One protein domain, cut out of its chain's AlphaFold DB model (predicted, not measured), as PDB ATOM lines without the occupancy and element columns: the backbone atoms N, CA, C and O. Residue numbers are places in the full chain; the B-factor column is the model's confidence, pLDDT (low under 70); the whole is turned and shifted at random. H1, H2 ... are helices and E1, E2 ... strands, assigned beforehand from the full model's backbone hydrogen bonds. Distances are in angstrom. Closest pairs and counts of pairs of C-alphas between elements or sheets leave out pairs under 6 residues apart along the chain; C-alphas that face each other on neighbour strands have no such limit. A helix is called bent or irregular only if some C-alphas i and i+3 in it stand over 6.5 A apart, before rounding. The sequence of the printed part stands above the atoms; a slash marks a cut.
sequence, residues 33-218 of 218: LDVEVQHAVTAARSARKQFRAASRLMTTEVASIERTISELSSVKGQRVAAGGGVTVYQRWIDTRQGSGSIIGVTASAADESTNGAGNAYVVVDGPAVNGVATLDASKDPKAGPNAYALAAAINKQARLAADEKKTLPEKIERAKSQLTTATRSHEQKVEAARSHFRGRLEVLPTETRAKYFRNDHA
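This is residues 33 to 218 of the 218 residues of an uncharacterized protein of Gordonia sihwensis NBRC 108236 (UniProt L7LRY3). A long helical arm of two helices side by side, H1 and H2b, running opposite ways, with a small strand-rich head at one end and the short helix H3 near the other end. In the head, two small sheets are partly face to face, and H2a, the first arm of the bent helix H2, packs along both. The printed part has 186 residues, with named elements in the order H1, E1 to E7, H2, H3; the sheets, E1 E2 E3 E4 and E5 E6 E7, are each antiparallel throughout, and the class is mixed, helices and strands. The whole is extended, a rod spanning 95 by 35 by 21 A, with a radius of gyration of the C-alphas of 29.3 A.

H1, residues 35 to 73, leads by a tight link to E1, residues 79 to 83. E1 and E2, residues 86 to 89, form a hairpin, with N 83 and O 86 at 2.9 A, within hydrogen-bond range. E2 and E3, residues 92 to 94, form a hairpin with N 87 and O 94 at 2.8 A, and E3 and E4, residues 99 to 101, form one with N 93 and O 100 at 2.9 A. E1 to E4 are a meander, each strand the antiparallel neighbour of the one before. E5, residues 106 to 111, E6, residues 120 to 125, and E7, residues 130 to 135, are a second meander: N 108 and O 123 are 3.0 A apart, and N 122 and O 133 are 2.9 A apart. The two sheets make a sandwich, two sheets face to face: the facing parts are 10.3 A centre to centre, the best planes 31 degrees apart, and the strands of the one at 48 degrees to those of the other. H2, residues 143 to 202, was assigned as one helix by its hydrogen bonds but is bent, with C-alphas 166 and 169 at 7.4 A; its arms, H2a, residues 143 to 166, and H2b, residues 169 to 202, stand at a steep tilt of 68 degrees, only just short of about perpendicular. H2a makes two layers, a helix on one face of a sheet, with each sheet, at a height of 8.6 A over each. It lies over E5 and E6, along the strands at 4 degrees to E5 on the local plane; its closest C-alphas to E5 are those of Ala 151 and Ala 107, 4.9 A apart. It also lies over E1 and E2, only just along the strands at 27 degrees to E1 on the local plane. H2b touches H1 at a shallow tilt of 12 degrees, opposite ways; their closest C-alphas are those of Phe 51 and Ala 193, 4.8 A apart. H3, residues 206 to 212, is near H1, and is close to but not clearly touching H2b. Every O i to N i+4 pair is within hydrogen-bond range in H1, H2b and H3, and 19 of 20 are in H2a.

H1 begins at C-alpha 35 (-63.526, 20.522, -16.197) and is 56.8 A long. E1, E2, E3 and E4 measure 12.0, 10.0, 6.9 and 7.4 A, and E5, E6 and E7 17.2, 16.5 and 16.9 A. H2a is 34.9 A long; H2b, 48.9 A, begins at C-alpha 169 (-11.793, 15.196, 13.068). H3, 10.1 A, ends at C-alpha 212 (-59.033, 25.357, -1.736).

The two C-alphas farthest apart are those of Asp 34 and Thr 114, at 95.4 A. The printed part has no cut, and residue 218 is the chain's last. No link is long. The mean pLDDT of the printed part is 89.9; residues 113 to 118 and 216 to 218 are under 70.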
ATOM      1  N   LEU A  33     -67.657  22.296 -10.696       90.38
ATOM      2  CA  LEU A  33     -66.671  23.176 -11.319       90.38
ATOM      3  C   LEU A  33     -66.476  22.787 -12.780       90.38
ATOM      4  O   LEU A  33     -66.621  21.619 -13.133       90.38
ATOM      5  N   ASP A  34     -66.074  23.755 -13.595       94.31
ATOM      6  CA  ASP A  34     -65.659  23.483 -14.964       94.31
ATOM      7  C   ASP A  34     -64.497  22.471 -15.013       94.31
ATOM      8  O   ASP A  34     -63.654  22.419 -14.107       94.31
ATOM      9  N   VAL A  35     -64.466  21.644 -16.058       94.00
ATOM     10  CA  VAL A  35     -63.526  20.522 -16.197       94.00
ATOM     11  C   VAL A  35     -62.080  21.023 -16.184       94.00
ATOM     12  O   VAL A  35     -61.230  20.433 -15.510       94.00
ATOM     13  N   GLU A  36     -61.799  22.158 -16.828       92.00
ATOM     14  CA  GLU A  36     -60.468  22.774 -16.819       92.00
ATOM     15  C   GLU A  36     -60.047  23.186 -15.401       92.00
ATOM     16  O   GLU A  36     -58.932  22.891 -14.955       92.00
ATOM     17  N   VAL A  37     -60.971  23.781 -14.637       90.94
ATOM     18  CA  VAL A  37     -60.745  24.162 -13.236       90.94
ATOM     19  C   VAL A  37     -60.528  22.925 -12.361       90.94
ATOM     20  O   VAL A  37     -59.647  22.930 -11.497       90.94
ATOM     21  N   GLN A  38     -61.265  21.834 -12.586       90.94
ATOM     22  CA  GLN A  38     -61.062  20.575 -11.861       90.94
ATOM     23  C   GLN A  38     -59.665  19.989 -12.113       90.94
ATOM     24  O   GLN A  38     -58.978  19.590 -11.159       90.94
ATOM     25  N   HIS A  39     -59.209  19.968 -13.369       92.88
ATOM     26  CA  HIS A  39     -57.860  19.524 -13.718       92.88
ATOM     27  C   HIS A  39     -56.793  20.421 -13.088       92.88
ATOM     28  O   HIS A  39     -55.855  19.907 -12.470       92.88
ATOM     29  N   ALA A  40     -56.965  21.744 -13.149       90.44
ATOM     30  CA  ALA A  40     -56.042  22.701 -12.547       90.44
ATOM     31  C   ALA A  40     -55.951  22.538 -11.019       90.44
ATOM     32  O   ALA A  40     -54.850  22.482 -10.465       90.44
ATOM     33  N   VAL A  41     -57.081  22.364 -10.318       91.06
ATOM     34  CA  VAL A  41     -57.088  22.131  -8.862       91.06
ATOM     35  C   VAL A  41     -56.417  20.803  -8.519       91.06
ATOM     36  O   VAL A  41     -55.665  20.723  -7.544       91.06
ATOM     37  N   THR A  42     -56.654  19.755  -9.308       93.38
ATOM     38  CA  THR A  42     -56.035  18.438  -9.099       93.38
ATOM     39  C   THR A  42     -54.521  18.497  -9.307       93.38
ATOM     40  O   THR A  42     -53.771  17.990  -8.470       93.38
ATOM     41  N   ALA A  43     -54.060  19.189 -10.353       92.38
ATOM     42  CA  ALA A  43     -52.643  19.428 -10.618       92.38
ATOM     43  C   ALA A  43     -51.976  20.273  -9.518       92.38
ATOM     44  O   ALA A  43     -50.882  19.949  -9.059       92.38
ATOM     45  N   ALA A  44     -52.644  21.317  -9.021       91.50
ATOM     46  CA  ALA A  44     -52.142  22.111  -7.900       91.50
ATOM     47  C   ALA A  44     -52.050  21.283  -6.604       91.50
ATOM     48  O   ALA A  44     -51.079  21.395  -5.854       91.50
ATOM     49  N   ARG A  45     -53.018  20.392  -6.338       93.06
ATOM     50  CA  ARG A  45     -52.974  19.474  -5.183       93.06
ATOM     51  C   ARG A  45     -51.832  18.465  -5.281       93.06
ATOM     52  O   ARG A  45     -51.170  18.217  -4.271       93.06
ATOM     53  N   SER A  46     -51.597  17.880  -6.456       94.06
ATOM     54  CA  SER A  46     -50.488  16.940  -6.648       94.06
ATOM     55  C   SER A  46     -49.135  17.644  -6.500       94.06
ATOM     56  O   SER A  46     -48.284  17.146  -5.763       94.06
ATOM     57  N   ALA A  47     -48.978  18.844  -7.068       91.12
ATOM     58  CA  ALA A  47     -47.788  19.679  -6.895       91.12
ATOM     59  C   ALA A  47     -47.548  20.044  -5.419       91.12
ATOM     60  O   ALA A  47     -46.438  19.889  -4.912       91.12
ATOM     61  N   ARG A  48     -48.599  20.417  -4.672       92.44
ATOM     62  CA  ARG A  48     -48.511  20.661  -3.219       92.44
ATOM     63  C   ARG A  48     -48.047  19.425  -2.451       92.44
ATOM     64  O   ARG A  48     -47.251  19.537  -1.518       92.44
ATOM     65  N   LYS A  49     -48.555  18.241  -2.811       94.75
ATOM     66  CA  LYS A  49     -48.146  16.975  -2.186       94.75
ATOM     67  C   LYS A  49     -46.663  16.699  -2.439       94.75
ATOM     68  O   LYS A  49     -45.972  16.315  -1.501       94.75
ATOM     69  N   GLN A  50     -46.184  16.929  -3.662       93.44
ATOM     70  CA  GLN A  50     -44.771  16.783  -4.021       93.44
ATOM     71  C   GLN A  50     -43.886  17.766  -3.250       93.44
ATOM     72  O   GLN A  50     -42.911  17.335  -2.642       93.44
ATOM     73  N   PHE A  51     -44.267  19.046  -3.184       93.25
ATOM     74  CA  PHE A  51     -43.565  20.055  -2.384       93.25
ATOM     75  C   PHE A  51     -43.447  19.628  -0.917       93.25
ATOM     76  O   PHE A  51     -42.347  19.546  -0.380       93.25
ATOM     77  N   ARG A  52     -44.560  19.236  -0.283       94.00
ATOM     78  CA  ARG A  52     -44.552  18.761   1.111       94.00
ATOM     79  C   ARG A  52     -43.696  17.516   1.316       94.00
ATOM     80  O   ARG A  52     -43.062  17.391   2.361       94.00
ATOM     81  N   ALA A  53     -43.713  16.583   0.366       93.56
ATOM     82  CA  ALA A  53     -42.884  15.386   0.434       93.56
ATOM     83  C   ALA A  53     -41.392  15.743   0.358       93.56
ATOM     84  O   ALA A  53     -40.624  15.271   1.192       93.56
ATOM     85  N   ALA A  54     -41.007  16.625  -0.569       92.25
ATOM     86  CA  ALA A  54     -39.636  17.110  -0.703       92.25
ATOM     87  C   ALA A  54     -39.162  17.838   0.565       92.25
ATOM     88  O   ALA A  54     -38.096  17.519   1.084       92.25
ATOM     89  N   SER A  55     -39.976  18.744   1.122       92.88
ATOM     90  CA  SER A  55     -39.632  19.456   2.362       92.88
ATOM     91  C   SER A  55     -39.463  18.506   3.546       92.88
ATOM     92  O   SER A  55     -38.511  18.640   4.305       92.88
ATOM     93  N   ARG A  56     -40.353  17.517   3.700       95.44
ATOM     94  CA  ARG A  56     -40.227  16.517   4.772       95.44
ATOM     95  C   ARG A  56     -38.948  15.709   4.636       95.44
ATOM     96  O   ARG A  56     -38.272  15.513   5.638       95.44
ATOM     97  N   LEU A  57     -38.634  15.267   3.420       94.31
ATOM     98  CA  LEU A  57     -37.436  14.482   3.149       94.31
ATOM     99  C   LEU A  57     -36.171  15.279   3.495       94.31
ATOM    100  O   LEU A  57     -35.322  14.765   4.222       94.31
ATOM    101  N   MET A  58     -36.111  16.552   3.089       94.94
ATOM    102  CA  MET A  58     -35.052  17.482   3.489       94.94
ATOM    103  C   MET A  58     -34.910  17.548   5.011       94.94
ATOM    104  O   MET A  58     -33.829  17.294   5.534       94.94
ATOM    105  N   THR A  59     -35.997  17.845   5.733       95.00
ATOM    106  CA  THR A  59     -35.969  17.967   7.197       95.00
ATOM    107  C   THR A  59     -35.501  16.678   7.866       95.00
ATOM    108  O   THR A  59     -34.700  16.730   8.793       95.00
ATOM    109  N   THR A  60     -35.975  15.515   7.409       95.94
ATOM    110  CA  THR A  60     -35.581  14.227   7.996       95.94
ATOM    111  C   THR A  60     -34.113  13.900   7.755       95.94
ATOM    112  O   THR A  60     -33.447  13.419   8.670       95.94
ATOM    113  N   GLU A  61     -33.604  14.170   6.553       94.81
ATOM    114  CA  GLU A  61     -32.225  13.852   6.189       94.81
ATOM    115  C   GLU A  61     -31.241  14.797   6.883       94.81
ATOM    116  O   GLU A  61     -30.323  14.326   7.553       94.81
ATOM    117  N   VAL A  62     -31.498  16.109   6.838       95.94
ATOM    118  CA  VAL A  62     -30.720  17.127   7.564       95.94
ATOM    119  C   VAL A  62     -30.659  16.792   9.052       95.94
ATOM    120  O   VAL A  62     -29.567  16.651   9.598       95.94
ATOM    121  N   ALA A  63     -31.807  16.530   9.687       94.88
ATOM    122  CA  ALA A  63     -31.847  16.177  11.104       94.88
ATOM    123  C   ALA A  63     -31.071  14.885  11.419       94.88
ATOM    124  O   ALA A  63     -30.497  14.755  12.499       94.88
ATOM    125  N   SER A  64     -31.050  13.908  10.508       95.62
ATOM    126  CA  SER A  64     -30.280  12.673  10.704       95.62
ATOM    127  C   SER A  64     -28.763  12.905  10.649       95.62
ATOM    128  O   SER A  64     -28.021  12.355  11.468       95.62
ATOM    129  N   ILE A  65     -28.301  13.771   9.742       94.62
ATOM    130  CA  ILE A  65     -26.883  14.125   9.618       94.62
ATOM    131  C   ILE A  65     -26.453  14.990  10.808       94.62
ATOM    132  O   ILE A  65     -25.405  14.740  11.400       94.62
ATOM    133  N   GLU A  66     -27.280  15.947  11.230       94.88
ATOM    134  CA  GLU A  66     -27.032  16.761  12.426       94.88
ATOM    135  C   GLU A  66     -26.907  15.909  13.692       94.88
ATOM    136  O   GLU A  66     -25.986  16.119  14.484       94.88
ATOM    137  N   ARG A  67     -27.769  14.895  13.865       93.62
ATOM    138  CA  ARG A  67     -27.619  13.915  14.955       93.62
ATOM    139  C   ARG A  67     -26.288  13.184  14.869       93.62
ATOM    140  O   ARG A  67     -25.603  13.084  15.877       93.62
ATOM    141  N   THR A  68     -25.885  12.751  13.675       92.62
ATOM    142  CA  THR A  68     -24.590  12.084  13.471       92.62
ATOM    143  C   THR A  68     -23.423  12.995  13.871       92.62
ATOM    144  O   THR A  68     -22.517  12.567  14.582       92.62
ATOM    145  N   ILE A  69     -23.450  14.274  13.484       93.69
ATOM    146  CA  ILE A  69     -22.435  15.262  13.890       93.69
ATOM    147  C   ILE A  69     -22.445  15.456  15.409       93.69
ATOM    148  O   ILE A  69     -21.377  15.514  16.020       93.69
ATOM    149  N   SER A  70     -23.626  15.545  16.023       91.50
ATOM    150  CA  SER A  70     -23.784  15.691  17.472       91.50
ATOM    151  C   SER A  70     -23.228  14.481  18.231       91.50
ATOM    152  O   SER A  70     -22.479  14.645  19.192       91.50
ATOM    153  N   GLU A  71     -23.504  13.267  17.759       90.56
ATOM    154  CA  GLU A  71     -22.978  12.023  18.322       90.56
ATOM    155  C   GLU A  71     -21.453  11.939  18.180       90.56
ATOM    156  O   GLU A  71     -20.753  11.663  19.160       90.56
ATOM    157  N   LEU A  72     -20.914  12.253  16.999       90.81
ATOM    158  CA  LEU A  72     -19.467  12.309  16.773       90.81
ATOM    159  C   LEU A  72     -18.800  13.399  17.621       90.81
ATOM    160  O   LEU A  72     -17.700  13.194  18.122       90.81
ATOM    161  N   SER A  73     -19.466  14.528  17.851       90.25
ATOM    162  CA  SER A  73     -18.936  15.630  18.665       90.25
ATOM    163  C   SER A  73     -19.155  15.438  20.169       90.25
ATOM    164  O   SER A  73     -18.576  16.169  20.970       90.25
ATOM    165  N   SER A  74     -19.973  14.461  20.578       92.81
ATOM    166  CA  SER A  74     -20.213  14.159  21.989       92.81
ATOM    167  C   SER A  74     -18.918  13.748  22.678       92.81
ATOM    168  O   SER A  74     -18.226  12.835  22.241       92.81
ATOM    169  N   VAL A  75     -18.611  14.383  23.805       88.62
ATOM    170  CA  VAL A  75     -17.381  14.107  24.558       88.62
ATOM    171  C   VAL A  75     -17.379  12.684  25.135       88.62
ATOM    172  O   VAL A  75     -16.335  12.037  25.175       88.62
ATOM    173  N   LYS A  76     -18.546  12.167  25.554       90.81
ATOM    174  CA  LYS A  76     -18.655  10.847  26.198       90.81
ATOM    175  C   LYS A  76     -18.834   9.695  25.208       90.81
ATOM    176  O   LYS A  76     -18.235   8.632  25.378       90.81
ATOM    177  N   GLY A  77     -19.641   9.906  24.168       89.12
ATOM    178  CA  GLY A  77     -20.154   8.820  23.329       89.12
ATOM    179  C   GLY A  77     -21.155   7.927  24.074       89.12
ATOM    180  O   GLY A  77     -21.790   8.354  25.039       89.12
ATOM    181  N   GLN A  78     -21.316   6.686  23.617       88.06
ATOM    182  CA  GLN A  78     -22.264   5.735  24.206       88.06
ATOM    183  C   GLN A  78     -21.709   5.069  25.470       88.06
ATOM    184  O   GLN A  78     -20.507   4.832  25.583       88.06
ATOM    185  N   ARG A  79     -22.594   4.725  26.413       93.88
ATOM    186  CA  ARG A  79     -22.244   3.914  27.586       93.88
ATOM    187  C   ARG A  79     -21.963   2.476  27.147       93.88
ATOM    188  O   ARG A  79     -22.778   1.879  26.453       93.88
ATOM    189  N   VAL A  80     -20.835   1.929  27.584       93.69
ATOM    190  CA  VAL A  80     -20.355   0.592  27.200       93.69
ATOM    191  C   VAL A  80     -20.448  -0.388  28.364       93.69
ATOM    192  O   VAL A  80     -20.866  -1.527  28.178       93.69
ATOM    193  N   ALA A  81     -20.062   0.042  29.564       90.94
ATOM    194  CA  ALA A  81     -20.043  -0.814  30.744       90.94
ATOM    195  C   ALA A  81     -20.294  -0.007  32.021       90.94
ATOM    196  O   ALA A  81     -20.178   1.222  32.040       90.94
ATOM    197  N   ALA A  82     -20.638  -0.700  33.102       91.88
ATOM    198  CA  ALA A  82     -20.610  -0.140  34.445       91.88
ATOM    199  C   ALA A  82     -20.444  -1.242  35.491       91.88
ATOM    200  O   ALA A  82     -20.950  -2.346  35.305       91.88
ATOM    201  N   GLY A  83     -19.786  -0.921  36.600       89.88
ATOM    202  CA  GLY A  83     -19.593  -1.836  37.722       89.88
ATOM    203  C   GLY A  83     -18.783  -1.188  38.840       89.88
ATOM    204  O   GLY A  83     -17.968  -0.307  38.583       89.88
ATOM    205  N   GLY A  84     -19.043  -1.578  40.091       85.12
ATOM    206  CA  GLY A  84     -18.255  -1.140  41.253       85.12
ATOM    207  C   GLY A  84     -18.169   0.378  41.469       85.12
ATOM    208  O   GLY A  84     -17.216   0.855  42.077       85.12
ATOM    209  N   GLY A  85     -19.133   1.153  40.955       88.31
ATOM    210  CA  GLY A  85     -19.119   2.623  41.006       88.31
ATOM    211  C   GLY A  85     -18.383   3.312  39.850       88.31
ATOM    212  O   GLY A  85     -18.253   4.533  39.873       88.31
ATOM    213  N   VAL A  86     -17.940   2.559  38.840       91.06
ATOM    214  CA  VAL A  86     -17.344   3.076  37.602       91.06
ATOM    215  C   VAL A  86     -18.323   2.910  36.447       91.06
ATOM    216  O   VAL A  86     -18.917   1.845  36.270       91.06
ATOM    217  N   THR A  87     -18.486   3.958  35.643       94.00
ATOM    218  CA  THR A  87     -19.238   3.926  34.383       94.00
ATOM    219  C   THR A  87     -18.301   4.230  33.227       94.00
ATOM    220  O   THR A  87     -17.633   5.260  33.210       94.00
ATOM    221  N   VAL A  88     -18.269   3.334  32.245       92.44
ATOM    222  CA  VAL A  88     -17.387   3.411  31.081       92.44
ATOM    223  C   VAL A  88     -18.216   3.782  29.861       92.44
ATOM    224  O   VAL A  88     -19.193   3.102  29.534       92.44
ATOM    225  N   TYR A  89     -17.810   4.838  29.174       94.56
ATOM    226  CA  TYR A  89     -18.327   5.248  27.874       94.56
ATOM    227  C   TYR A  89     -17.269   4.997  26.797       94.56
ATOM    228  O   TYR A  89     -16.116   4.695  27.100       94.56
ATOM    229  N   GLN A  90     -17.654   5.145  25.532       91.62
ATOM    230  CA  GLN A  90     -16.751   4.968  24.392       91.62
ATOM    231  C   GLN A  90     -15.493   5.840  24.489       91.62
ATOM    232  O   GLN A  90     -14.415   5.387  24.132       91.62
ATOM    233  N   ARG A  91     -15.620   7.087  24.964       92.06
ATOM    234  CA  ARG A  91     -14.519   8.071  24.991       92.06
ATOM    235  C   ARG A  91     -14.262   8.669  26.373       92.06
ATOM    236  O   ARG A  91     -13.371   9.499  26.539       92.06
ATOM    237  N   TRP A  92     -15.019   8.235  27.372       95.44
ATOM    238  CA  TRP A  92     -15.048   8.848  28.691       95.44
ATOM    239  C   TRP A  92     -15.255   7.806  29.775       95.44
ATOM    240  O   TRP A  92     -15.817   6.741  29.529       95.44
ATOM    241  N   ILE A  93     -14.833   8.118  30.987       94.12
ATOM    242  CA  ILE A  93     -15.038   7.273  32.153       94.12
ATOM    243  C   ILE A  93     -15.412   8.153  33.343       94.12
ATOM    244  O   ILE A  93     -14.807   9.198  33.570       94.12
ATOM    245  N   ASP A  94     -16.443   7.731  34.067       94.25
ATOM    246  CA  ASP A  94     -16.897   8.357  35.305       94.25
ATOM    247  C   ASP A  94     -16.572   7.396  36.462       94.25
ATOM    248  O   ASP A  94     -17.024   6.246  36.468       94.25
ATOM    249  N   THR A  95     -15.793   7.854  37.437       92.62
ATOM    250  CA  THR A  95     -15.505   7.170  38.706       92.62
ATOM    251  C   THR A  95     -16.021   8.027  39.868       92.62
ATOM    252  O   THR A  95     -16.454   9.165  39.680       92.62
ATOM    253  N   ARG A  96     -15.989   7.505  41.100       90.25
ATOM    254  CA  ARG A  96     -16.344   8.309  42.287       90.25
ATOM    255  C   ARG A  96     -15.341   9.427  42.565       90.25
ATOM    256  O   ARG A  96     -15.705  10.433  43.158       90.25
ATOM    257  N   GLN A  97     -14.085   9.217  42.187       89.75
ATOM    258  CA  GLN A  97     -12.973  10.118  42.470       89.75
ATOM    259  C   GLN A  97     -12.781  11.164  41.364       89.75
ATOM    260  O   GLN A  97     -12.127  12.178  41.590       89.75
ATOM    261  N   GLY A  98     -13.359  10.948  40.180       90.06
ATOM    262  CA  GLY A  98     -13.317  11.908  39.089       90.06
ATOM    263  C   GLY A  98     -13.876  11.356  37.786       90.06
ATOM    264  O   GLY A  98     -14.310  10.213  37.688       90.06
ATOM    265  N   SER A  99     -13.859  12.185  36.752       93.50
ATOM    266  CA  SER A  99     -14.313  11.794  35.422       93.50
ATOM    267  C   SER A  99     -13.457  12.442  34.354       93.50
ATOM    268  O   SER A  99     -13.074  13.602  34.510       93.50
ATOM    269  N   GLY A 100     -13.213  11.746  33.249       93.19
ATOM    270  CA  GLY A 100     -12.408  12.300  32.169       93.19
ATOM    271  C   GLY A 100     -12.296  11.398  30.953       93.19
ATOM    272  O   GLY A 100     -12.930  10.344  30.855       93.19
ATOM    273  N   SER A 101     -11.469  11.845  30.010       92.19
ATOM    274  CA  SER A 101     -11.136  11.089  28.805       92.19
ATOM    275  C   SER A 101     -10.560   9.726  29.176       92.19
ATOM    276  O   SER A 101      -9.637   9.638  29.983       92.19
ATOM    277  N   ILE A 102     -11.062   8.672  28.536       93.19
ATOM    278  CA  ILE A 102     -10.546   7.308  28.726       93.19
ATOM    279  C   ILE A 102      -9.241   7.056  27.946       93.19
ATOM    280  O   ILE A 102      -8.625   5.999  28.034       93.19
ATOM    281  N   ILE A 103      -8.796   8.026  27.149       91.88
ATOM    282  CA  ILE A 103      -7.607   7.893  26.305       91.88
ATOM    283  C   ILE A 103      -6.350   7.942  27.170       91.88
ATOM    284  O   ILE A 103      -6.124   8.914  27.888       91.88
ATOM    285  N   GLY A 104      -5.519   6.906  27.051       87.94
ATOM    286  CA  GLY A 104      -4.327   6.737  27.885       87.94
ATOM    287  C   GLY A 104      -4.628   6.187  29.281       87.94
ATOM    288  O   GLY A 104      -3.712   6.100  30.089       87.94
ATOM    289  N   VAL A 105      -5.880   5.809  29.563       93.25
ATOM    290  CA  VAL A 105      -6.242   5.113  30.798       93.25
ATOM    291  C   VAL A 105      -5.787   3.660  30.731       93.25
ATOM    292  O   VAL A 105      -5.932   2.987  29.705       93.25
ATOM    293  N   THR A 106      -5.291   3.167  31.857       92.69
ATOM    294  CA  THR A 106      -5.035   1.753  32.105       92.69
ATOM    295  C   THR A 106      -5.854   1.294  33.303       92.69
ATOM    296  O   THR A 106      -6.071   2.044  34.252       92.69
ATOM    297  N   ALA A 107      -6.355   0.065  33.239       93.31
ATOM    298  CA  ALA A 107      -7.065  -0.557  34.341       93.31
ATOM    299  C   ALA A 107      -6.449  -1.908  34.692       93.31
ATOM    300  O   ALA A 107      -6.193  -2.736  33.811       93.31
ATOM    301  N   SER A 108      -6.261  -2.145  35.983       92.94
ATOM    302  CA  SER A 108      -5.841  -3.425  36.544       92.94
ATOM    303  C   SER A 108      -6.891  -3.914  37.532       92.94
ATOM    304  O   SER A 108      -7.596  -3.118  38.150       92.94
ATOM    305  N   ALA A 109      -7.031  -5.233  37.646       91.75
ATOM    306  CA  ALA A 109      -7.933  -5.848  38.604       91.75
ATOM    307  C   ALA A 109      -7.152  -6.732  39.574       91.75
ATOM    308  O   ALA A 109      -6.203  -7.410  39.171       91.75
ATOM    309  N   ALA A 110      -7.573  -6.722  40.833       86.94
ATOM    310  CA  ALA A 110      -7.062  -7.586  41.885       86.94
ATOM    311  C   ALA A 110      -8.238  -8.218  42.633       86.94
ATOM    312  O   ALA A 110      -9.285  -7.590  42.796       86.94
ATOM    313  N   ASP A 111      -8.054  -9.456  43.075       83.81
ATOM    314  CA  ASP A 111      -9.030 -10.204  43.860       83.81
ATOM    315  C   ASP A 111      -8.399 -10.553  45.212       83.81
ATOM    316  O   ASP A 111      -7.350 -11.197  45.261       83.81
ATOM    317  N   GLU A 112      -9.015 -10.108  46.308       74.44
ATOM    318  CA  GLU A 112      -8.598 -10.435  47.676       74.44
ATOM    319  C   GLU A 112      -9.352 -11.656  48.229       74.44
ATOM    320  O   GLU A 112      -9.589 -11.767  49.433       74.44
ATOM    321  N   SER A 113      -9.758 -12.605  47.381       61.78
ATOM    322  CA  SER A 113     -10.369 -13.863  47.818       61.78
ATOM    323  C   SER A 113      -9.353 -14.768  48.527       61.78
ATOM    324  O   SER A 113      -8.872 -15.756  47.974       61.78
ATOM    325  N   THR A 114      -9.071 -14.488  49.799       55.53
ATOM    326  CA  THR A 114      -8.340 -15.438  50.646       55.53
ATOM    327  C   THR A 114      -9.219 -16.607  51.098       55.53
ATOM    328  O   THR A 114      -8.652 -17.630  51.443       55.53
ATOM    329  N   ASN A 115     -10.564 -16.511  51.051       51.66
ATOM    330  CA  ASN A 115     -11.497 -17.576  51.486       51.66
ATOM    331  C   ASN A 115     -12.926 -17.491  50.871       51.66
ATOM    332  O   ASN A 115     -13.904 -17.830  51.534       51.66
ATOM    333  N   GLY A 116     -13.106 -16.988  49.641       53.62
ATOM    334  CA  GLY A 116     -14.444 -16.876  49.018       53.62
ATOM    335  C   GLY A 116     -15.331 -15.734  49.547       53.62
ATOM    336  O   GLY A 116     -16.501 -15.651  49.190       53.62
ATOM    337  N   ALA A 117     -14.768 -14.844  50.373       57.00
ATOM    338  CA  ALA A 117     -15.430 -13.671  50.959       57.00
ATOM    339  C   ALA A 117     -14.657 -12.352  50.719       57.00
ATOM    340  O   ALA A 117     -14.835 -11.383  51.453       57.00
ATOM    341  N   GLY A 118     -13.753 -12.322  49.732       68.06
ATOM    342  CA  GLY A 118     -12.895 -11.166  49.449       68.06
ATOM    343  C   GLY A 118     -13.507 -10.188  48.451       68.06
ATOM    344  O   GLY A 118     -14.221 -10.599  47.547       68.06
ATOM    345  N   ASN A 119     -13.223  -8.892  48.576       82.38
ATOM    346  CA  ASN A 119     -13.603  -7.924  47.548       82.38
ATOM    347  C   ASN A 119     -12.688  -8.052  46.326       82.38
ATOM    348  O   ASN A 119     -11.502  -8.361  46.449       82.38
ATOM    349  N   ALA A 120     -13.226  -7.727  45.157       84.69
ATOM    350  CA  ALA A 120     -12.429  -7.512  43.963       84.69
ATOM    351  C   ALA A 120     -12.387  -6.022  43.632       84.69
ATOM    352  O   ALA A 120     -13.384  -5.306  43.762       84.69
ATOM    353  N   TYR A 121     -11.233  -5.544  43.187       87.56
ATOM    354  CA  TYR A 121     -11.013  -4.133  42.905       87.56
ATOM    355  C   TYR A 121     -10.581  -3.940  41.464       87.56
ATOM    356  O   TYR A 121      -9.873  -4.773  40.904       87.56
ATOM    357  N   VAL A 122     -10.980  -2.813  40.881       88.38
ATOM    358  CA  VAL A 122     -10.432  -2.320  39.618       88.38
ATOM    359  C   VAL A 122      -9.785  -0.974  39.881       88.38
ATOM    360  O   VAL A 122     -10.481  -0.018  40.216       88.38
ATOM    361  N   VAL A 123      -8.467  -0.900  39.730       90.81
ATOM    362  CA  VAL A 123      -7.714   0.353  39.801       90.81
ATOM    363  C   VAL A 123      -7.646   0.930  38.398       90.81
ATOM    364  O   VAL A 123      -7.257   0.241  37.459       90.81
ATOM    365  N   VAL A 124      -8.056   2.184  38.265       91.38
ATOM    366  CA  VAL A 124      -8.038   2.953  37.023       91.38
ATOM    367  C   VAL A 124      -7.029   4.075  37.196       91.38
ATOM    368  O   VAL A 124      -7.209   4.918  38.077       91.38
ATOM    369  N   ASP A 125      -6.004   4.078  36.352       91.00
ATOM    370  CA  ASP A 125      -4.942   5.082  36.339       91.00
ATOM    371  C   ASP A 125      -4.853   5.728  34.954       91.00
ATOM    372  O   ASP A 125      -4.872   5.041  33.923       91.00
ATOM    373  N   GLY A 126      -4.794   7.053  34.916       89.00
ATOM    374  CA  GLY A 126      -4.714   7.802  33.676       89.00
ATOM    375  C   GLY A 126      -4.468   9.299  33.868       89.00
ATOM    376  O   GLY A 126      -4.626   9.855  34.953       89.00
ATOM    377  N   PRO A 127      -4.135  10.007  32.777       85.62
ATOM    378  CA  PRO A 127      -3.695  11.403  32.837       85.62
ATOM    379  C   PRO A 127      -4.780  12.388  33.302       85.62
ATOM    380  O   PRO A 127      -4.461  13.501  33.708       85.62
ATOM    381  N   ALA A 128      -6.056  12.007  33.206       85.38
ATOM    382  CA  ALA A 128      -7.195  12.863  33.537       85.38
ATOM    383  C   ALA A 128      -8.176  12.224  34.533       85.38
ATOM    384  O   ALA A 128      -9.139  12.873  34.938       85.38
ATOM    385  N   VAL A 129      -7.982  10.951  34.886       86.88
ATOM    386  CA  VAL A 129      -8.892  10.200  35.758       86.88
ATOM    387  C   VAL A 129      -8.061   9.262  36.608       86.88
ATOM    388  O   VAL A 129      -7.191   8.581  36.080       86.88
ATOM    389  N   ASN A 130      -8.398   9.175  37.886       88.00
ATOM    390  CA  ASN A 130      -7.914   8.131  38.775       88.00
ATOM    391  C   ASN A 130      -9.105   7.604  39.566       88.00
ATOM    392  O   ASN A 130     -10.042   8.354  39.852       88.00
ATOM    393  N   GLY A 131      -9.114   6.321  39.904       89.69
ATOM    394  CA  GLY A 131     -10.191   5.778  40.716       89.69
ATOM    395  C   GLY A 131     -10.048   4.303  41.026       89.69
ATOM    396  O   GLY A 131      -9.291   3.577  40.389       89.69
ATOM    397  N   VAL A 132     -10.822   3.870  42.014       89.06
ATOM    398  CA  VAL A 132     -10.919   2.462  42.394       89.06
ATOM    399  C   VAL A 132     -12.387   2.070  42.389       89.06
ATOM    400  O   VAL A 132     -13.206   2.703  43.064       89.06
ATOM    401  N   ALA A 133     -12.716   1.045  41.608       87.88
ATOM    402  CA  ALA A 133     -13.997   0.360  41.664       87.88
ATOM    403  C   ALA A 133     -13.891  -0.787  42.666       87.88
ATOM    404  O   ALA A 133     -12.927  -1.548  42.610       87.88
ATOM    405  N   THR A 134     -14.887  -0.948  43.530       89.50
ATOM    406  CA  THR A 134     -14.954  -2.082  44.463       89.50
ATOM    407  C   THR A 134     -16.171  -2.928  44.134       89.50
ATOM    408  O   THR A 134     -17.293  -2.422  44.064       89.50
ATOM    409  N   LEU A 135     -15.939  -4.217  43.922       87.19
ATOM    410  CA  LEU A 135     -16.938  -5.242  43.673       87.19
ATOM    411  C   LEU A 135     -16.969  -6.157  44.894       87.19
ATOM    412  O   LEU A 135     -15.975  -6.785  45.251       87.19
ATOM    413  N   ASP A 136     -18.116  -6.164  45.554       85.81
ATOM    414  CA  ASP A 136     -18.318  -6.822  46.836       85.81
ATOM    415  C   ASP A 136     -18.728  -8.282  46.612       85.81
ATOM    416  O   ASP A 136     -19.829  -8.541  46.114       85.81
ATOM    417  N   ALA A 137     -17.860  -9.233  46.972       85.12
ATOM    418  CA  ALA A 137     -18.148 -10.651  46.764       85.12
ATOM    419  C   ALA A 137     -19.317 -11.168  47.605       85.12
ATOM    420  O   ALA A 137     -19.950 -12.151  47.222       85.12
ATOM    421  N   SER A 138     -19.660 -10.489  48.709       83.69
ATOM    422  CA  SER A 138     -20.851 -10.839  49.493       83.69
ATOM    423  C   SER A 138     -22.147 -10.591  48.716       83.69
ATOM    424  O   SER A 138     -23.163 -11.236  48.973       83.69
ATOM    425  N   LYS A 139     -22.111  -9.671  47.744       85.19
ATOM    426  CA  LYS A 139     -23.245  -9.310  46.883       85.19
ATOM    427  C   LYS A 139     -23.170  -9.971  45.516       85.19
ATOM    428  O   LYS A 139     -24.203 -10.175  44.885       85.19
ATOM    429  N   ASP A 140     -21.964 -10.278  45.059       83.88
ATOM    430  CA  ASP A 140     -21.712 -10.892  43.767       83.88
ATOM    431  C   ASP A 140     -20.614 -11.959  43.887       83.88
ATOM    432  O   ASP A 140     -19.431 -11.621  43.878       83.88
ATOM    433  N   PRO A 141     -20.955 -13.259  43.919       84.81
ATOM    434  CA  PRO A 141     -19.958 -14.327  44.016       84.81
ATOM    435  C   PRO A 141     -19.011 -14.383  42.802       84.81
ATOM    436  O   PRO A 141     -18.026 -15.115  42.819       84.81
ATOM    437  N   LYS A 142     -19.291 -13.618  41.737       88.00
ATOM    438  CA  LYS A 142     -18.422 -13.442  40.569       88.00
ATOM    439  C   LYS A 142     -17.666 -12.109  40.593       88.00
ATOM    440  O   LYS A 142     -17.182 -11.689  39.544       88.00
ATOM    441  N   ALA A 143     -17.524 -11.460  41.753       87.50
ATOM    442  CA  ALA A 143     -16.833 -10.178  41.896       87.50
ATOM    443  C   ALA A 143     -15.432 -10.183  41.265       87.50
ATOM    444  O   ALA A 143     -15.140  -9.294  40.468       87.50
ATOM    445  N   GLY A 144     -14.610 -11.205  41.539       88.69
ATOM    446  CA  GLY A 144     -13.287 -11.387  40.926       88.69
ATOM    447  C   GLY A 144     -13.345 -11.402  39.395       88.69
ATOM    448  O   GLY A 144     -12.845 -10.474  38.753       88.69
ATOM    449  N   PRO A 145     -14.014 -12.395  38.774       91.12
ATOM    450  CA  PRO A 145     -14.206 -12.443  37.324       91.12
ATOM    451  C   PRO A 145     -14.782 -11.155  36.718       91.12
ATOM    452  O   PRO A 145     -14.328 -10.713  35.660       91.12
ATOM    453  N   ASN A 146     -15.745 -10.517  37.387       90.12
ATOM    454  CA  ASN A 146     -16.360  -9.273  36.930       90.12
ATOM    455  C   ASN A 146     -15.398  -8.080  37.015       90.12
ATOM    456  O   ASN A 146     -15.436  -7.217  36.137       90.12
ATOM    457  N   ALA A 147     -14.497  -8.045  37.999       91.19
ATOM    458  CA  ALA A 147     -13.442  -7.037  38.095       91.19
ATOM    459  C   ALA A 147     -12.461  -7.161  36.926       91.19
ATOM    460  O   ALA A 147     -12.191  -6.174  36.238       91.19
ATOM    461  N   TYR A 148     -11.996  -8.379  36.630       92.50
ATOM    462  CA  TYR A 148     -11.146  -8.635  35.462       92.50
ATOM    463  C   TYR A 148     -11.850  -8.269  34.152       92.50
ATOM    464  O   TYR A 148     -11.250  -7.619  33.292       92.50
ATOM    465  N   ALA A 149     -13.128  -8.628  34.004       92.06
ATOM    466  CA  ALA A 149     -13.917  -8.281  32.826       92.06
ATOM    467  C   ALA A 149     -14.084  -6.759  32.670       92.06
ATOM    468  O   ALA A 149     -13.946  -6.233  31.565       92.06
ATOM    469  N   LEU A 150     -14.328  -6.040  33.769       92.06
ATOM    470  CA  LEU A 150     -14.443  -4.583  33.775       92.06
ATOM    471  C   LEU A 150     -13.109  -3.912  33.421       92.06
ATOM    472  O   LEU A 150     -13.089  -3.031  32.562       92.06
ATOM    473  N   ALA A 151     -11.993  -4.353  34.007       92.94
ATOM    474  CA  ALA A 151     -10.661  -3.847  33.674       92.94
ATOM    475  C   ALA A 151     -10.315  -4.090  32.194       92.94
ATOM    476  O   ALA A 151      -9.855  -3.185  31.493       92.94
ATOM    477  N   ALA A 152     -10.611  -5.287  31.677       93.56
ATOM    478  CA  ALA A 152     -10.445  -5.606  30.263       93.56
ATOM    479  C   ALA A 152     -11.311  -4.708  29.364       93.56
ATOM    480  O   ALA A 152     -10.836  -4.230  28.331       93.56
ATOM    481  N   ALA A 153     -12.558  -4.429  29.761       92.38
ATOM    482  CA  ALA A 153     -13.442  -3.521  29.038       92.38
ATOM    483  C   ALA A 153     -12.892  -2.088  29.005       92.38
ATOM    484  O   ALA A 153     -12.869  -1.486  27.931       92.38
ATOM    485  N   ILE A 154     -12.391  -1.566  30.131       93.62
ATOM    486  CA  ILE A 154     -11.764  -0.236  30.210       93.62
ATOM    487  C   ILE A 154     -10.555  -0.163  29.273       93.62
ATOM    488  O   ILE A 154     -10.506   0.717  28.418       93.62
ATOM    489  N   ASN A 155      -9.630  -1.123  29.357       95.12
ATOM    490  CA  ASN A 155      -8.434  -1.155  28.508       95.12
ATOM    491  C   ASN A 155      -8.778  -1.262  27.016       95.12
ATOM    492  O   ASN A 155      -8.162  -0.602  26.175       95.12
ATOM    493  N   LYS A 156      -9.778  -2.079  26.664       94.50
ATOM    494  CA  LYS A 156     -10.268  -2.189  25.286       94.50
ATOM    495  C   LYS A 156     -10.829  -0.853  24.797       94.50
ATOM    496  O   LYS A 156     -10.477  -0.430  23.698       94.50
ATOM    497  N   GLN A 157     -11.668  -0.186  25.591       94.00
ATOM    498  CA  GLN A 157     -12.239   1.112  25.219       94.00
ATOM    499  C   GLN A 157     -11.179   2.212  25.151       94.00
ATOM    500  O   GLN A 157     -11.203   2.994  24.211       94.00
ATOM    501  N   ALA A 158     -10.198   2.228  26.054       93.38
ATOM    502  CA  ALA A 158      -9.078   3.165  26.004       93.38
ATOM    503  C   ALA A 158      -8.305   3.072  24.676       93.38
ATOM    504  O   ALA A 158      -8.007   4.095  24.057       93.38
ATOM    505  N   ARG A 159      -8.033   1.846  24.199       94.50
ATOM    506  CA  ARG A 159      -7.380   1.607  22.898       94.50
ATOM    507  C   ARG A 159      -8.252   2.067  21.732       94.50
ATOM    508  O   ARG A 159      -7.782   2.821  20.886       94.50
ATOM    509  N   LEU A 160      -9.525   1.670  21.721       93.56
ATOM    510  CA  LEU A 160     -10.466   2.073  20.672       93.56
ATOM    511  C   LEU A 160     -10.640   3.594  20.613       93.56
ATOM    512  O   LEU A 160     -10.609   4.163  19.528       93.56
ATOM    513  N   ALA A 161     -10.753   4.260  21.761       93.12
ATOM    514  CA  ALA A 161     -10.853   5.711  21.855       93.12
ATOM    515  C   ALA A 161      -9.584   6.409  21.345       93.12
ATOM    516  O   ALA A 161      -9.675   7.450  20.695       93.12
ATOM    517  N   ALA A 162      -8.401   5.845  21.612       92.88
ATOM    518  CA  ALA A 162      -7.136   6.376  21.109       92.88
ATOM    519  C   ALA A 162      -7.045   6.289  19.578       92.88
ATOM    520  O   ALA A 162      -6.600   7.243  18.936       92.88
ATOM    521  N   ASP A 163      -7.493   5.181  18.988       93.38
ATOM    522  CA  ASP A 163      -7.528   5.014  17.534       93.38
ATOM    523  C   ASP A 163      -8.625   5.860  16.884       93.38
ATOM    524  O   ASP A 163      -8.396   6.505  15.860       93.38
ATOM    525  N   GLU A 164      -9.796   5.947  17.511       92.44
ATOM    526  CA  GLU A 164     -10.882   6.796  17.038       92.44
ATOM    527  C   GLU A 164     -10.496   8.278  17.068       92.44
ATOM    528  O   GLU A 164     -10.751   8.975  16.088       92.44
ATOM    529  N   LYS A 165      -9.821   8.760  18.122       92.06
ATOM    530  CA  LYS A 165      -9.381  10.163  18.235       92.06
ATOM    531  C   LYS A 165      -8.577  10.621  17.017       92.06
ATOM    532  O   LYS A 165      -8.704  11.775  16.621       92.06
ATOM    533  N   LYS A 166      -7.786   9.728  16.410       93.94
ATOM    534  CA  LYS A 166      -6.980  10.031  15.214       93.94
ATOM    535  C   LYS A 166      -7.851  10.352  13.996       93.94
ATOM    536  O   LYS A 166      -7.501  11.226  13.218       93.94
ATOM    537  N   THR A 167      -8.986   9.667  13.851       94.19
ATOM    538  CA  THR A 167      -9.877   9.777  12.677       94.19
ATOM    539  C   THR A 167     -11.120  10.632  12.933       94.19
ATOM    540  O   THR A 167     -11.842  10.980  12.001       94.19
ATOM    541  N   LEU A 168     -11.401  10.982  14.191       91.38
ATOM    542  CA  LEU A 168     -12.603  11.713  14.579       91.38
ATOM    543  C   LEU A 168     -12.741  13.084  13.887       91.38
ATOM    544  O   LEU A 168     -13.838  13.356  13.394       91.38
ATOM    545  N   PRO A 169     -11.687  13.923  13.781       93.81
ATOM    546  CA  PRO A 169     -11.793  15.196  13.068       93.81
ATOM    547  C   PRO A 169     -12.212  15.007  11.607       93.81
ATOM    548  O   PRO A 169     -13.123  15.680  11.134       93.81
ATOM    549  N   GLU A 170     -11.622  14.027  10.915       95.00
ATOM    550  CA  GLU A 170     -11.953  13.715   9.521       95.00
ATOM    551  C   GLU A 170     -13.400  13.233   9.372       95.00
ATOM    552  O   GLU A 170     -14.105  13.654   8.454       95.00
ATOM    553  N   LYS A 171     -13.884  12.386  10.294       94.38
ATOM    554  CA  LYS A 171     -15.287  11.938  10.311       94.38
ATOM    555  C   LYS A 171     -16.254  13.111  10.493       94.38
ATOM    556  O   LYS A 171     -17.268  13.163   9.799       94.38
ATOM    557  N   ILE A 172     -15.942  14.045  11.396       93.69
ATOM    558  CA  ILE A 172     -16.765  15.239  11.642       93.69
ATOM    559  C   ILE A 172     -16.799  16.132  10.398       93.69
ATOM    560  O   ILE A 172     -17.882  16.522   9.961       93.69
ATOM    561  N   GLU A 173     -15.648  16.418   9.791       96.44
ATOM    562  CA  GLU A 173     -15.580  17.245   8.581       96.44
ATOM    563  C   GLU A 173     -16.302  16.591   7.398       96.44
ATOM    564  O   GLU A 173     -17.056  17.251   6.678       96.44
ATOM    565  N   ARG A 174     -16.185  15.268   7.245       96.44
ATOM    566  CA  ARG A 174     -16.943  14.517   6.238       96.44
ATOM    567  C   ARG A 174     -18.452  14.637   6.452       96.44
ATOM    568  O   ARG A 174     -19.174  14.875   5.487       96.44
ATOM    569  N   ALA A 175     -18.927  14.514   7.691       95.50
ATOM    570  CA  ALA A 175     -20.346  14.651   8.016       95.50
ATOM    571  C   ALA A 175     -20.862  16.086   7.779       95.50
ATOM    572  O   ALA A 175     -21.956  16.264   7.248       95.50
ATOM    573  N   LYS A 176     -20.064  17.121   8.080       97.00
ATOM    574  CA  LYS A 176     -20.395  18.525   7.755       97.00
ATOM    575  C   LYS A 176     -20.460  18.781   6.250       97.00
ATOM    576  O   LYS A 176     -21.353  19.485   5.774       97.00
ATOM    577  N   SER A 177     -19.531  18.205   5.489       96.50
ATOM    578  CA  SER A 177     -19.558  18.271   4.027       96.50
ATOM    579  C   SER A 177     -20.829  17.612   3.479       96.50
ATOM    580  O   SER A 177     -21.546  18.235   2.698       96.50
ATOM    581  N   GLN A 178     -21.181  16.420   3.977       95.38
ATOM    582  CA  GLN A 178     -22.433  15.735   3.633       95.38
ATOM    583  C   GLN A 178     -23.669  16.570   3.973       95.38
ATOM    584  O   GLN A 178     -24.557  16.683   3.132       95.38
ATOM    585  N   LEU A 179     -23.709  17.197   5.154       96.81
ATOM    586  CA  LEU A 179     -24.786  18.105   5.549       96.81
ATOM    587  C   LEU A 179     -24.940  19.242   4.539       96.81
ATOM    588  O   LEU A 179     -26.035  19.505   4.057       96.81
ATOM    589  N   THR A 180     -23.831  19.881   4.168       96.75
ATOM    590  CA  THR A 180     -23.831  21.012   3.233       96.75
ATOM    591  C   THR A 180     -24.329  20.590   1.848       96.75
ATOM    592  O   THR A 180     -25.162  21.270   1.245       96.75
ATOM    593  N   THR A 181     -23.862  19.444   1.344       95.81
ATOM    594  CA  THR A 181     -24.304  18.884   0.062       95.81
ATOM    595  C   THR A 181     -25.781  18.488   0.087       95.81
ATOM    596  O   THR A 181     -26.505  18.820  -0.854       95.81
ATOM    597  N   ALA A 182     -26.242  17.819   1.148       93.00
ATOM    598  CA  ALA A 182     -27.633  17.402   1.304       93.00
ATOM    599  C   ALA A 182     -28.566  18.617   1.387       93.00
ATOM    600  O   ALA A 182     -29.527  18.692   0.623       93.00
ATOM    601  N   THR A 183     -28.241  19.605   2.226       94.62
ATOM    602  CA  THR A 183     -29.001  20.856   2.348       94.62
ATOM    603  C   THR A 183     -29.124  21.547   0.996       94.62
ATOM    604  O   THR A 183     -30.238  21.763   0.529       94.62
ATOM    605  N   ARG A 184     -28.008  21.783   0.291       96.00
ATOM    606  CA  ARG A 184     -28.031  22.455  -1.019       96.00
ATOM    607  C   ARG A 184     -28.817  21.671  -2.074       96.00
ATOM    608  O   ARG A 184     -29.567  22.262  -2.850       96.00
ATOM    609  N   SER A 185     -28.649  20.347  -2.131       92.50
ATOM    610  CA  SER A 185     -29.368  19.499  -3.092       92.50
ATOM    611  C   SER A 185     -30.875  19.506  -2.834       92.50
ATOM    612  O   SER A 185     -31.674  19.580  -3.771       92.50
ATOM    613  N   HIS A 186     -31.276  19.443  -1.567       92.75
ATOM    614  CA  HIS A 186     -32.683  19.429  -1.195       92.75
ATOM    615  C   HIS A 186     -33.339  20.796  -1.306       92.75
ATOM    616  O   HIS A 186     -34.464  20.854  -1.789       92.75
ATOM    617  N   GLU A 187     -32.648  21.886  -0.975       93.94
ATOM    618  CA  GLU A 187     -33.137  23.251  -1.204       93.94
ATOM    619  C   GLU A 187     -33.512  23.468  -2.671       93.94
ATOM    620  O   GLU A 187     -34.605  23.949  -2.962       93.94
ATOM    621  N   GLN A 188     -32.668  23.020  -3.606       94.94
ATOM    622  CA  GLN A 188     -32.970  23.095  -5.038       94.94
ATOM    623  C   GLN A 188     -34.232  22.305  -5.412       94.94
ATOM    624  O   GLN A 188     -35.072  22.803  -6.162       94.94
ATOM    625  N   LYS A 189     -34.405  21.088  -4.879       93.25
ATOM    626  CA  LYS A 189     -35.599  20.258  -5.130       93.25
ATOM    627  C   LYS A 189     -36.860  20.862  -4.517       93.25
ATOM    628  O   LYS A 189     -37.919  20.846  -5.145       93.25
ATOM    629  N   VAL A 190     -36.753  21.376  -3.295       94.56
ATOM    630  CA  VAL A 190     -37.848  22.023  -2.573       94.56
ATOM    631  C   VAL A 190     -38.264  23.293  -3.303       94.56
ATOM    632  O   VAL A 190     -39.459  23.475  -3.530       94.56
ATOM    633  N   GLU A 191     -37.318  24.122  -3.743       94.81
ATOM    634  CA  GLU A 191     -37.617  25.349  -4.483       94.81
ATOM    635  C   GLU A 191     -38.194  25.050  -5.871       94.81
ATOM    636  O   GLU A 191     -39.189  25.659  -6.261       94.81
ATOM    637  N   ALA A 192     -37.682  24.043  -6.585       94.44
ATOM    638  CA  ALA A 192     -38.279  23.590  -7.843       94.44
ATOM    639  C   ALA A 192     -39.732  23.113  -7.648       94.44
ATOM    640  O   ALA A 192     -40.627  23.498  -8.404       94.44
ATOM    641  N   ALA A 193     -40.000  22.326  -6.600       92.25
ATOM    642  CA  ALA A 193     -41.350  21.872  -6.273       92.25
ATOM    643  C   ALA A 193     -42.264  23.027  -5.823       92.25
ATOM    644  O   ALA A 193     -43.452  23.041  -6.158       92.25
ATOM    645  N   ARG A 194     -41.718  24.012  -5.101       93.31
ATOM    646  CA  ARG A 194     -42.421  25.229  -4.676       93.31
ATOM    647  C   ARG A 194     -42.804  26.091  -5.871       93.31
ATOM    648  O   ARG A 194     -43.956  26.504  -5.967       93.31
ATOM    649  N   SER A 195     -41.866  26.325  -6.785       94.25
ATOM    650  CA  SER A 195     -42.088  27.063  -8.028       94.25
ATOM    651  C   SER A 195     -43.140  26.372  -8.899       94.25
ATOM    652  O   SER A 195     -44.116  27.005  -9.299       94.25
ATOM    653  N   HIS A 196     -43.047  25.045  -9.075       92.12
ATOM    654  CA  HIS A 196     -44.072  24.274  -9.788       92.12
ATOM    655  C   HIS A 196     -45.453  24.409  -9.129       92.12
ATOM    656  O   HIS A 196     -46.446  24.632  -9.820       92.12
ATOM    657  N   PHE A 197     -45.539  24.329  -7.798       92.94
ATOM    658  CA  PHE A 197     -46.797  24.546  -7.083       92.94
ATOM    659  C   PHE A 197     -47.347  25.967  -7.273       92.94
ATOM    660  O   PHE A 197     -48.533  26.110  -7.570       92.94
ATOM    661  N   ARG A 198     -46.507  27.006  -7.165       92.56
ATOM    662  CA  ARG A 198     -46.901  28.407  -7.395       92.56
ATOM    663  C   ARG A 198     -47.436  28.623  -8.807       92.56
ATOM    664  O   ARG A 198     -48.547  29.127  -8.941       92.56
ATOM    665  N   GLY A 199     -46.735  28.135  -9.830       92.06
ATOM    666  CA  GLY A 199     -47.204  28.224 -11.215       92.06
ATOM    667  C   GLY A 199     -48.563  27.545 -11.422       92.06
ATOM    668  O   GLY A 199     -49.427  28.072 -12.115       92.06
ATOM    669  N   ARG A 200     -48.826  26.412 -10.752       92.56
ATOM    670  CA  ARG A 200     -50.154  25.767 -10.789       92.56
ATOM    671  C   ARG A 200     -51.235  26.565 -10.057       92.56
ATOM    672  O   ARG A 200     -52.394  26.496 -10.455       92.56
ATOM    673  N   LEU A 201     -50.888  27.297  -8.998       91.06
ATOM    674  CA  LEU A 201     -51.833  28.167  -8.297       91.06
ATOM    675  C   LEU A 201     -52.203  29.403  -9.117       91.06
ATOM    676  O   LEU A 201     -53.349  29.840  -9.036       91.06
ATOM    677  N   GLU A 202     -51.265  29.961  -9.880       92.81
ATOM    678  CA  GLU A 202     -51.478  31.168 -10.688       92.81
ATOM    679  C   GLU A 202     -52.542  30.973 -11.772       92.81
ATOM    680  O   GLU A 202     -53.344  31.875 -11.992       92.81
ATOM    681  N   VAL A 203     -52.623  29.770 -12.349       93.19
ATOM    682  CA  VAL A 203     -53.641  29.389 -13.346       93.19
ATOM    683  C   VAL A 203     -55.049  29.284 -12.735       93.19
ATOM    684  O   VAL A 203     -56.045  29.332 -13.451       93.19
ATOM    685  N   LEU A 204     -55.173  29.148 -11.408       91.00
ATOM    686  CA  LEU A 204     -56.478  29.033 -10.758       91.00
ATOM    687  C   LEU A 204     -57.156  30.399 -10.577       91.00
ATOM    688  O   LEU A 204     -56.503  31.325 -10.075       91.00
ATOM    689  N   PRO A 205     -58.483  30.490 -10.820       94.12
ATOM    690  CA  PRO A 205     -59.273  31.661 -10.457       94.12
ATOM    691  C   PRO A 205     -59.118  32.013  -8.973       94.12
ATOM    692  O   PRO A 205     -59.080  31.120  -8.119       94.12
ATOM    693  N   THR A 206     -59.078  33.307  -8.648       92.50
ATOM    694  CA  THR A 206     -58.842  33.819  -7.285       92.50
ATOM    695  C   THR A 206     -59.799  33.221  -6.253       92.50
ATOM    696  O   THR A 206     -59.368  32.788  -5.183       92.50
ATOM    697  N   GLU A 207     -61.085  33.104  -6.587       91.31
ATOM    698  CA  GLU A 207     -62.102  32.510  -5.709       91.31
ATOM    699  C   GLU A 207     -61.833  31.026  -5.431       91.31
ATOM    700  O   GLU A 207     -61.918  30.557  -4.292       91.31
ATOM    701  N   THR A 208     -61.427  30.285  -6.464       89.88
ATOM    702  CA  THR A 208     -61.074  28.864  -6.356       89.88
ATOM    703  C   THR A 208     -59.810  28.692  -5.515       89.88
ATOM    704  O   THR A 208     -59.755  27.832  -4.630       89.88
ATOM    705  N   ARG A 209     -58.809  29.557  -5.713       90.75
ATOM    706  CA  ARG A 209     -57.584  29.595  -4.905       90.75
ATOM    707  C   ARG A 209     -57.909  29.835  -3.429       90.75
ATOM    708  O   ARG A 209     -57.500  29.043  -2.580       90.75
ATOM    709  N   ALA A 210     -58.727  30.844  -3.131       89.38
ATOM    710  CA  ALA A 210     -59.166  31.173  -1.776       89.38
ATOM    711  C   ALA A 210     -60.040  30.084  -1.128       89.38
ATOM    712  O   ALA A 210     -60.023  29.944   0.096       89.38
ATOM    713  N   LYS A 211     -60.798  29.302  -1.911       89.12
ATOM    714  CA  LYS A 211     -61.627  28.187  -1.412       89.12
ATOM    715  C   LYS A 211     -60.791  26.950  -1.066       89.12
ATOM    716  O   LYS A 211     -61.072  26.288  -0.068       89.12
ATOM    717  N   TYR A 212     -59.766  26.627  -1.861       86.69
ATOM    718  CA  TYR A 212     -59.033  25.357  -1.736       86.69
ATOM    719  C   TYR A 212     -57.625  25.460  -1.128       86.69
ATOM    720  O   TYR A 212     -57.121  24.452  -0.625       86.69
ATOM    721  N   PHE A 213     -57.007  26.644  -1.131       88.00
ATOM    722  CA  PHE A 213     -55.603  26.855  -0.742       88.00
ATOM    723  C   PHE A 213     -55.412  28.018   0.248       88.00
ATOM    724  O   PHE A 213     -54.309  28.531   0.400       88.00
ATOM    725  N   ARG A 214     -56.475  28.403   0.972       80.62
ATOM    726  CA  ARG A 214     -56.524  29.570   1.879       80.62
ATOM    727  C   ARG A 214     -55.378  29.666   2.906       80.62
ATOM    728  O   ARG A 214     -55.062  30.760   3.347       80.62
ATOM    729  N   ASN A 215     -54.747  28.542   3.257       76.62
ATOM    730  CA  ASN A 215     -53.714  28.461   4.298       76.62
ATOM    731  C   ASN A 215     -52.280  28.294   3.753       76.62
ATOM    732  O   ASN A 215     -51.385  27.978   4.528       76.62
ATOM    733  N   ASP A 216     -52.049  28.434   2.445       65.38
ATOM    734  CA  ASP A 216     -50.733  28.183   1.822       65.38
ATOM    735  C   ASP A 216     -49.944  29.469   1.493       65.38
ATOM    736  O   ASP A 216     -49.038  29.443   0.664       65.38
ATOM    737  N   HIS A 217     -50.283  30.597   2.130       51.97
ATOM    738  CA  HIS A 217     -49.598  31.891   1.960       51.97
ATOM    739  C   HIS A 217     -48.400  32.119   2.911       51.97
ATOM    740  O   HIS A 217     -47.852  33.218   2.921       51.97
ATOM    741  N   ALA A 218     -47.992  31.106   3.683       45.19
ATOM    742  CA  ALA A 218     -46.774  31.119   4.505       45.19
ATOM    743  C   ALA A 218     -45.624  30.412   3.768       45.19
ATOM    744  O   ALA A 218     -44.492  30.943   3.765       45.19
TER     745      ALA A 218